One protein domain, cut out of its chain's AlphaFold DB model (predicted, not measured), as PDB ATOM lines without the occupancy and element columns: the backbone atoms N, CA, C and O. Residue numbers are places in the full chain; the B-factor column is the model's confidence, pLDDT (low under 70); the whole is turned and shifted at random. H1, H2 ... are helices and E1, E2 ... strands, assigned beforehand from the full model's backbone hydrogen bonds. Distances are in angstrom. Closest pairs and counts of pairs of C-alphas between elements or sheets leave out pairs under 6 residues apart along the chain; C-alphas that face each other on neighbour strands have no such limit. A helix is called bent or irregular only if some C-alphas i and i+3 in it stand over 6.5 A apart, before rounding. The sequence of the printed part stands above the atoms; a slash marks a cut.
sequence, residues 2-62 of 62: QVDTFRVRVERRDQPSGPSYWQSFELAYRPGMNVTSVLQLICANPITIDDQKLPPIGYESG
ATOM      1  N   GLN A   2     127.692 143.445  95.456       69.56
ATOM      2  CA  GLN A   2     126.747 144.524  95.171       69.56
ATOM      3  C   GLN A   2     127.481 145.840  95.436       69.56
ATOM      4  O   GLN A   2     128.065 146.006  96.503       69.56
ATOM      5  N   VAL A   3     127.569 146.695  94.423       81.38
ATOM      6  CA  VAL A   3     128.200 148.009  94.544       81.38
ATOM      7  C   VAL A   3     127.073 148.995  94.782       81.38
ATOM      8  O   VAL A   3     126.200 149.123  93.927       81.38
ATOM      9  N   ASP A   4     127.075 149.658  95.934       92.94
ATOM     10  CA  ASP A   4     126.122 150.731  96.191       92.94
ATOM     11  C   ASP A   4     126.390 151.867  95.204       92.94
ATOM     12  O   ASP A   4     127.537 152.283  95.012       92.94
ATOM     13  N   THR A   5     125.343 152.359  94.549       95.12
ATOM     14  CA  THR A   5     125.430 153.489  93.624       95.12
ATOM     15  C   THR A   5     124.602 154.658  94.129       95.12
ATOM     16  O   THR A   5     123.663 154.504  94.909       95.12
ATOM     17  N   PHE A   6     124.965 155.859  93.695       95.25
ATOM     18  CA  PHE A   6     124.197 157.068  93.963       95.25
ATOM     19  C   PHE A   6     124.111 157.932  92.709       95.25
ATOM     20  O   PHE A   6     124.974 157.881  91.829       95.25
ATOM     21  N   ARG A   7     123.058 158.750  92.646       96.50
ATOM     22  CA  ARG A   7     122.838 159.699  91.554       96.50
ATOM     23  C   ARG A   7     123.274 161.093  91.954       96.50
ATOM     24  O   ARG A   7     122.943 161.571  93.037       96.50
ATOM     25  N   VAL A   8     123.963 161.763  91.043       96.25
ATOM     26  CA  VAL A   8     124.381 163.155  91.191       96.25
ATOM     27  C   VAL A   8     123.959 163.948  89.963       96.25
ATOM     28  O   VAL A   8     124.030 163.458  88.836       96.25
ATOM     29  N   ARG A   9     123.507 165.182  90.189       96.00
ATOM     30  CA  ARG A   9     123.253 166.158  89.130       96.00
ATOM     31  C   ARG A   9     124.325 167.232  89.180       96.00
ATOM     32  O   ARG A   9     124.570 167.798  90.242       96.00
ATOM     33  N   VAL A  10     124.946 167.494  88.038       93.38
ATOM     34  CA  VAL A  10     125.981 168.514  87.865       93.38
ATOM     35  C   VAL A  10     125.458 169.550  86.885       93.38
ATOM     36  O   VAL A  10     125.057 169.202  85.773       93.38
ATOM     37  N   GLU A  11     125.448 170.813  87.296       93.50
ATOM     38  CA  GLU A  11     125.186 171.924  86.389       93.50
ATOM     39  C   GLU A  11     126.446 172.170  85.555       93.50
ATOM     40  O   GLU A  11     127.521 172.457  86.082       93.50
ATOM     41  N   ARG A  12     126.323 171.989  84.243       91.00
ATOM     42  CA  ARG A  12     127.405 172.103  83.269       91.00
ATOM     43  C   ARG A  12     127.150 173.267  82.328       91.00
ATOM     44  O   ARG A  12     126.022 173.712  82.150       91.00
ATOM     45  N   ARG A  13     128.226 173.735  81.707       91.25
ATOM     46  CA  ARG A  13     128.233 174.735  80.639       91.25
ATOM     47  C   ARG A  13     129.436 174.467  79.754       91.25
ATOM     48  O   ARG A  13     130.525 174.220  80.267       91.25
ATOM     49  N   ASP A  14     129.243 174.527  78.445       87.94
ATOM     50  CA  ASP A  14     130.318 174.220  77.493       87.94
ATOM     51  C   ASP A  14     131.274 175.400  77.293       87.94
ATOM     52  O   ASP A  14     132.414 175.225  76.874       87.94
ATOM     53  N   GLN A  15     130.813 176.618  77.592       87.31
ATOM     54  CA  GLN A  15     131.563 177.856  77.402       87.31
ATOM     55  C   GLN A  15     131.319 178.836  78.558       87.31
ATOM     56  O   GLN A  15     130.248 178.805  79.173       87.31
ATOM     57  N   PRO A  16     132.251 179.769  78.832       86.06
ATOM     58  CA  PRO A  16     132.086 180.768  79.885       86.06
ATOM     59  C   PRO A  16     130.864 181.701  79.747       86.06
ATOM     60  O   PRO A  16     130.413 182.303  80.717       86.06
ATOM     61  N   SER A  17     130.319 181.846  78.548       89.25
ATOM     62  CA  SER A  17     129.123 182.653  78.285       89.25
ATOM     63  C   SER A  17     127.954 181.816  77.759       89.25
ATOM     64  O   SER A  17     126.956 182.376  77.314       89.25
ATOM     65  N   GLY A  18     128.084 180.486  77.759       89.56
ATOM     66  CA  GLY A  18     127.051 179.575  77.276       89.56
ATOM     67  C   GLY A  18     125.933 179.349  78.300       89.56
ATOM     68  O   GLY A  18     126.115 179.639  79.488       89.56
ATOM     69  N   PRO A  19     124.783 178.805  77.861       93.56
ATOM     70  CA  PRO A  19     123.721 178.400  78.774       93.56
ATOM     71  C   PRO A  19     124.210 177.282  79.700       93.56
ATOM     72  O   PRO A  19     124.989 176.416  79.286       93.56
ATOM     73  N   SER A  20     123.740 177.291  80.948       94.31
ATOM     74  CA  SER A  20     123.917 176.153  81.842       94.31
ATOM     75  C   SER A  20     122.840 175.097  81.604       94.31
ATOM     76  O   SER A  20     121.723 175.395  81.173       94.31
ATOM     77  N   TYR A  21     123.185 173.843  81.864       93.69
ATOM     78  CA  TYR A  21     122.276 172.710  81.757       93.69
ATOM     79  C   TYR A  21     122.600 171.661  82.822       93.69
ATOM     80  O   TYR A  21     123.747 171.486  83.232       93.69
ATOM     81  N   TRP A  22     121.576 170.952  83.294       95.19
ATOM     82  CA  TRP A  22     121.743 169.890  84.284       95.19
ATOM     83  C   TRP A  22     122.058 168.565  83.608       95.19
ATOM     84  O   TRP A  22     121.301 168.108  82.756       95.19
ATOM     85  N   GLN A  23     123.125 167.909  84.058       95.12
ATOM     86  CA  GLN A  23     123.471 166.561  83.630       95.12
ATOM     87  C   GLN A  23     123.465 165.598  84.815       95.12
ATOM     88  O   GLN A  23     124.009 165.907  85.876       95.12
ATOM     89  N   SER A  24     122.865 164.424  84.628       96.75
ATOM     90  CA  SER A  24     122.769 163.389  85.661       96.75
ATOM     91  C   SER A  24     123.768 162.259  85.419       96.75
ATOM     92  O   SER A  24     123.905 161.777  84.292       96.75
ATOM     93  N   PHE A  25     124.411 161.806  86.493       95.88
ATOM     94  CA  PHE A  25     125.366 160.700  86.507       95.88
ATOM     95  C   PHE A  25     125.006 159.714  87.617       95.88
ATOM     96  O   PHE A  25     124.502 160.117  88.670       95.88
ATOM     97  N   GLU A  26     125.299 158.437  87.395       96.50
ATOM     98  CA  GLU A  26     125.219 157.394  88.413       96.50
ATOM     99  C   GLU A  26     126.627 156.868  88.688       96.50
ATOM    100  O   GLU A  26     127.350 156.484  87.769       96.50
ATOM    101  N   LEU A  27     127.049 156.915  89.951       95.00
ATOM    102  CA  LEU A  27     128.413 156.591  90.358       95.00
ATOM    103  C   LEU A  27     128.414 155.508  91.428       95.00
ATOM    104  O   LEU A  27     127.556 155.485  92.309       95.00
ATOM    105  N   ALA A  28     129.434 154.655  91.381       94.62
ATOM    106  CA  ALA A  28     129.735 153.721  92.455       94.62
ATOM    107  C   ALA A  28     130.192 154.479  93.707       94.62
ATOM    108  O   ALA A  28     131.164 155.237  93.665       94.62
ATOM    109  N   TYR A  29     129.512 154.239  94.823       93.06
ATOM    110  CA  TYR A  29     129.884 154.772  96.123       93.06
ATOM    111  C   TYR A  29     131.199 154.155  96.609       93.06
ATOM    112  O   TYR A  29     131.434 152.950  96.492       93.06
ATOM    113  N   ARG A  30     132.065 154.995  97.183       91.69
ATOM    114  CA  ARG A  30     133.291 154.579  97.872       91.69
ATOM    115  C   ARG A  30     133.373 155.308  99.219       91.69
ATOM    116  O   ARG A  30     133.111 156.512  99.263       91.69
ATOM    117  N   PRO A  31     133.752 154.627 100.315       92.88
ATOM    118  CA  PRO A  31     133.948 155.284 101.604       92.88
ATOM    119  C   PRO A  31     134.944 156.449 101.511       92.88
ATOM    120  O   PRO A  31     135.991 156.323 100.878       92.88
ATOM    121  N   GLY A  32     134.618 157.577 102.147       92.06
ATOM    122  CA  GLY A  32     135.478 158.767 102.175       92.06
ATOM    123  C   GLY A  32     135.408 159.657 100.928       92.06
ATOM    124  O   GLY A  32     136.196 160.596 100.817       92.06
ATOM    125  N   MET A  33     134.480 159.400  99.999       94.81
ATOM    126  CA  MET A  33     134.251 160.295  98.864       94.81
ATOM    127  C   MET A  33     133.794 161.686  99.311       94.81
ATOM    128  O   MET A  33     132.911 161.842 100.150       94.81
ATOM    129  N   ASN A  34     134.369 162.698  98.672       94.44
ATOM    130  CA  ASN A  34     133.941 164.091  98.736       94.44
ATOM    131  C   ASN A  34     133.505 164.580  97.343       94.44
ATOM    132  O   ASN A  34     133.654 163.869  96.344       94.44
ATOM    133  N   VAL A  35     133.003 165.812  97.257       93.00
ATOM    134  CA  VAL A  35     132.527 166.392  95.988       93.00
ATOM    135  C   VAL A  35     133.633 166.437  94.923       93.00
ATOM    136  O   VAL A  35     133.372 166.123  93.767       93.00
ATOM    137  N   THR A  36     134.888 166.712  95.284       92.81
ATOM    138  CA  THR A  36     136.012 166.686  94.331       92.81
ATOM    139  C   THR A  36     136.224 165.296  93.731       92.81
ATOM    140  O   THR A  36     136.378 165.166  92.520       92.81
ATOM    141  N   SER A  37     136.171 164.241  94.547       94.31
ATOM    142  CA  SER A  37     136.297 162.859  94.066       94.31
ATOM    143  C   SER A  37     135.137 162.447  93.151       94.31
ATOM    144  O   SER A  37     135.342 161.713  92.187       94.31
ATOM    145  N   VAL A  38     133.931 162.977  93.389       94.69
ATOM    146  CA  VAL A  38     132.773 162.810  92.496       94.69
ATOM    147  C   VAL A  38     133.064 163.428  91.129       94.69
ATOM    148  O   VAL A  38     132.901 162.761  90.109       94.69
ATOM    149  N   LEU A  39     133.554 164.671  91.102       94.44
ATOM    150  CA  LEU A  39     133.899 165.363  89.857       94.44
ATOM    151  C   LEU A  39     135.036 164.654  89.103       94.44
ATOM    152  O   LEU A  39     134.963 164.494  87.886       94.44
ATOM    153  N   GLN A  40     136.048 164.153  89.816       93.06
ATOM    154  CA  GLN A  40     137.131 163.351  89.235       93.06
ATOM    155  C   GLN A  40     136.624 162.063  88.580       93.06
ATOM    156  O   GLN A  40     137.041 161.743  87.469       93.06
ATOM    157  N   LEU A  41     135.715 161.333  89.235       93.62
ATOM    158  CA  LEU A  41     135.136 160.110  88.671       93.62
ATOM    159  C   LEU A  41     134.326 160.396  87.405       93.62
ATOM    160  O   LEU A  41     134.463 159.669  86.424       93.62
ATOM    161  N   ILE A  42     133.540 161.476  87.404       94.50
ATOM    162  CA  ILE A  42     132.804 161.920  86.213       94.50
ATOM    163  C   ILE A  42     133.780 162.315  85.101       94.50
ATOM    164  O   ILE A  42     133.567 161.959  83.950       94.50
ATOM    165  N   CYS A  43     134.870 163.014  85.419       92.56
ATOM    166  CA  CYS A  43     135.884 163.399  84.438       92.56
ATOM    167  C   CYS A  43     136.586 162.175  83.816       92.56
ATOM    168  O   CYS A  43     136.795 162.135  82.604       92.56
ATOM    169  N   ALA A  44     136.888 161.151  84.623       92.31
ATOM    170  CA  ALA A  44     137.522 159.915  84.169       92.31
ATOM    171  C   ALA A  44     136.599 159.038  83.304       92.31
ATOM    172  O   ALA A  44     137.073 158.380  82.377       92.31
ATOM    173  N   ASN A  45     135.293 159.019  83.593       92.19
ATOM    174  CA  ASN A  45     134.298 158.278  82.819       92.19
ATOM    175  C   ASN A  45     132.993 159.089  82.661       92.19
ATOM    176  O   ASN A  45     132.027 158.844  83.388       92.19
ATOM    177  N   PRO A  46     132.945 160.056  81.724       91.38
ATOM    178  CA  PRO A  46     131.838 161.005  81.580       91.38
ATOM    179  C   PRO A  46     130.650 160.384  80.833       91.38
ATOM    180  O   PRO A  46     130.292 160.825  79.740       91.38
ATOM    181  N   ILE A  47     130.057 159.342  81.412       94.19
ATOM    182  CA  ILE A  47     128.876 158.650  80.889       94.19
ATOM    183  C   ILE A  47     127.668 159.033  81.740       94.19
ATOM    184  O   ILE A  47     127.692 158.891  82.962       94.19
ATOM    185  N   THR A  48     126.629 159.559  81.099       94.19
ATOM    186  CA  THR A  48     125.388 159.960  81.771       94.19
ATOM    187  C   THR A  48     124.512 158.752  82.087       94.19
ATOM    188  O   THR A  48     124.743 157.653  81.592       94.19
ATOM    189  N   ILE A  49     123.451 158.964  82.867       95.50
ATOM    190  CA  ILE A  49     122.427 157.927  83.100       95.50
ATOM    191  C   ILE A  49     121.672 157.503  81.828       95.50
ATOM    192  O   ILE A  49     121.005 156.475  81.840       95.50
ATOM    193  N   ASP A  50     121.766 158.296  80.757       92.56
ATOM    194  CA  ASP A  50     121.145 158.040  79.454       92.56
ATOM    195  C   ASP A  50     122.139 157.387  78.469       92.56
ATOM    196  O   ASP A  50     121.958 157.474  77.255       92.56
ATOM    197  N   ASP A  51     123.236 156.811  78.981       91.06
ATOM    198  CA  ASP A  51     124.333 156.195  78.218       91.06
ATOM    199  C   ASP A  51     125.023 157.135  77.207       91.06
ATOM    200  O   ASP A  51     125.660 156.706  76.241       91.06
ATOM    201  N   GLN A  52     124.955 158.450  77.435       91.25
ATOM    202  CA  GLN A  52     125.624 159.430  76.581       91.25
ATOM    203  C   GLN A  52     127.046 159.690  77.066       91.25
ATOM    204  O   GLN A  52     127.269 160.077  78.214       91.25
ATOM    205  N   LYS A  53     128.021 159.536  76.165       90.06
ATOM    206  CA  LYS A  53     129.410 159.922  76.424       90.06
ATOM    207  C   LYS A  53     129.588 161.412  76.162       90.06
ATOM    208  O   LYS A  53     129.407 161.875  75.039       90.06
ATOM    209  N   LEU A  54     129.982 162.147  77.192       88.25
ATOM    210  CA  LEU A  54     130.200 163.588  77.121       88.25
ATOM    211  C   LEU A  54     131.694 163.933  77.154       88.25
ATOM    212  O   LEU A  54     132.514 163.111  77.569       88.25
ATOM    213  N   PRO A  55     132.078 165.161  76.767       87.56
ATOM    214  CA  PRO A  55     133.403 165.678  77.075       87.56
ATOM    215  C   PRO A  55     133.653 165.654  78.593       87.56
ATOM    216  O   PRO A  55     132.703 165.886  79.360       87.56
ATOM    217  N   PRO A  56     134.899 165.410  79.041       84.06
ATOM    218  CA  PRO A  56     135.261 165.503  80.452       84.06
ATOM    219  C   PRO A  56     134.877 166.864  81.035       84.06
ATOM    220  O   PRO A  56     134.933 167.887  80.350       84.06
ATOM    221  N   ILE A  57     134.466 166.885  82.301       81.69
ATOM    222  CA  ILE A  57     134.163 168.142  82.984       81.69
ATOM    223  C   ILE A  57     135.458 168.864  83.367       81.69
ATOM    224  O   ILE A  57     136.379 168.256  83.910       81.69
ATOM    225  N   GLY A  58     135.513 170.171  83.113       78.00
ATOM    226  CA  GLY A  58     136.479 171.055  83.756       78.00
ATOM    227  C   GLY A  58     135.945 171.491  85.119       78.00
ATOM    228  O   GLY A  58     134.769 171.833  85.232       78.00
ATOM    229  N   TYR A  59     136.785 171.468  86.148       74.75
ATOM    230  CA  TYR A  59     136.473 172.032  87.460       74.75
ATOM    231  C   TYR A  59     137.731 172.681  88.044       74.75
ATOM    232  O   TYR A  59     138.836 172.175  87.856       74.75
ATOM    233  N   GLU A  60     137.561 173.799  88.746       67.75
ATOM    234  CA  GLU A  60     138.639 174.492  89.454       67.75
ATOM    235  C   GLU A  60     138.456 174.303  90.962       67.75
ATOM    236  O   GLU A  60     137.339 174.339  91.480       67.75
ATOM    237  N   SER A  61     139.559 174.073  91.667       64.19
ATOM    238  CA  SER A  61     139.624 174.006  93.127       64.19
ATOM    239  C   SER A  61     140.579 175.103  93.586       64.19
ATOM    240  O   SER A  61     141.774 174.847  93.731       64.19
ATOM    241  N   GLY A  62     140.072 176.333  93.664       52.97
ATOM    242  CA  GLY A  62     140.779 177.461  94.278       52.97
ATOM    243  C   GLY A  62     140.787 177.364  95.795       52.97
ATOM    244  O   GLY A  62     139.821 176.784  96.346       52.97
TER     245      GLY A  62
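What this domain is: This is residues 2 to 62 of the 62 residues of the protein "Succinate dehydrogenase iron-sulfur subunit" of Stieleria maiorica (UniProt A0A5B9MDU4). A long hairpin of two strands, E1 and E2, makes the long axis, and one short helix, H1, crosses over one face of it. The rest is mostly loop: residues 45 to 62 leave H1, swing past E2 near residue 49, turn back and run past H1 to the last residue. The printed part has 61 residues with two named strands and one named helix, in the order E1, E2, H1, and the sheet E1 - E2 is antiparallel. The class is mixed, helices and strands, though under half of the residues are in named elements. The whole is compact, with a radius of gyration of the C-alphas of 12.1 A, and its outline is flat, spanning 41 by 30 by 16 A.

Where its parts are: Start at Gln 2 and move on to C-alpha 5 at (125.430, 153.489, 93.624), where strand E1 begins; it covers residues 5 to 12 and is 21.4 A from first to last C-alpha. Next look at C-alpha 21 at (122.276, 172.710, 81.757), where strand E2 begins; it covers residues 21 to 28 and is 23.0 A long. Helix H1 covers residues 35 to 44, 14.4 A from first to last C-alpha, and ends at C-alpha 44 at (137.522, 159.915, 84.169).

How they stand to each other: Begin with the hairpin of E1 and E2, whose directions stand at 155 degrees, antiparallel. The C-alphas of Thr 5 and Ala 28 face each other at 4.5 A, and at the other end those of Arg 12 and Tyr 21 face each other at 5.4 A. Look between the strands for N 8 and O 25, 2.9 A apart, and N 10 and O 23, 2.8 A apart, both within hydrogen-bond range. From the sheet, go over to H1: it has 3 pairs of C-alphas within 8 A of E2, the closest being those of Phe 25 and Ile 42, 7.5 A apart. E1 and H1 are near each other, with 6 pairs of C-alphas within 10 A. In H1 every O i to N i+4 pair is within hydrogen-bond range, and the helix is not bent.

The domain as a whole: The two C-alphas farthest apart are those of Gln 2 and Ser 17, 41.8 A. The printed part has no cut, and it ends at Gly 62, the chain's last residue. The links E1 to E2, with 8 residues, and E2 to H1, with 6, are short. Residues 45 to 62 form a stretch of 18 residues with no named element. The mean pLDDT of the printed part is 90.0; confidence is low, under 70, at residue 2 and at residues 60 to 62.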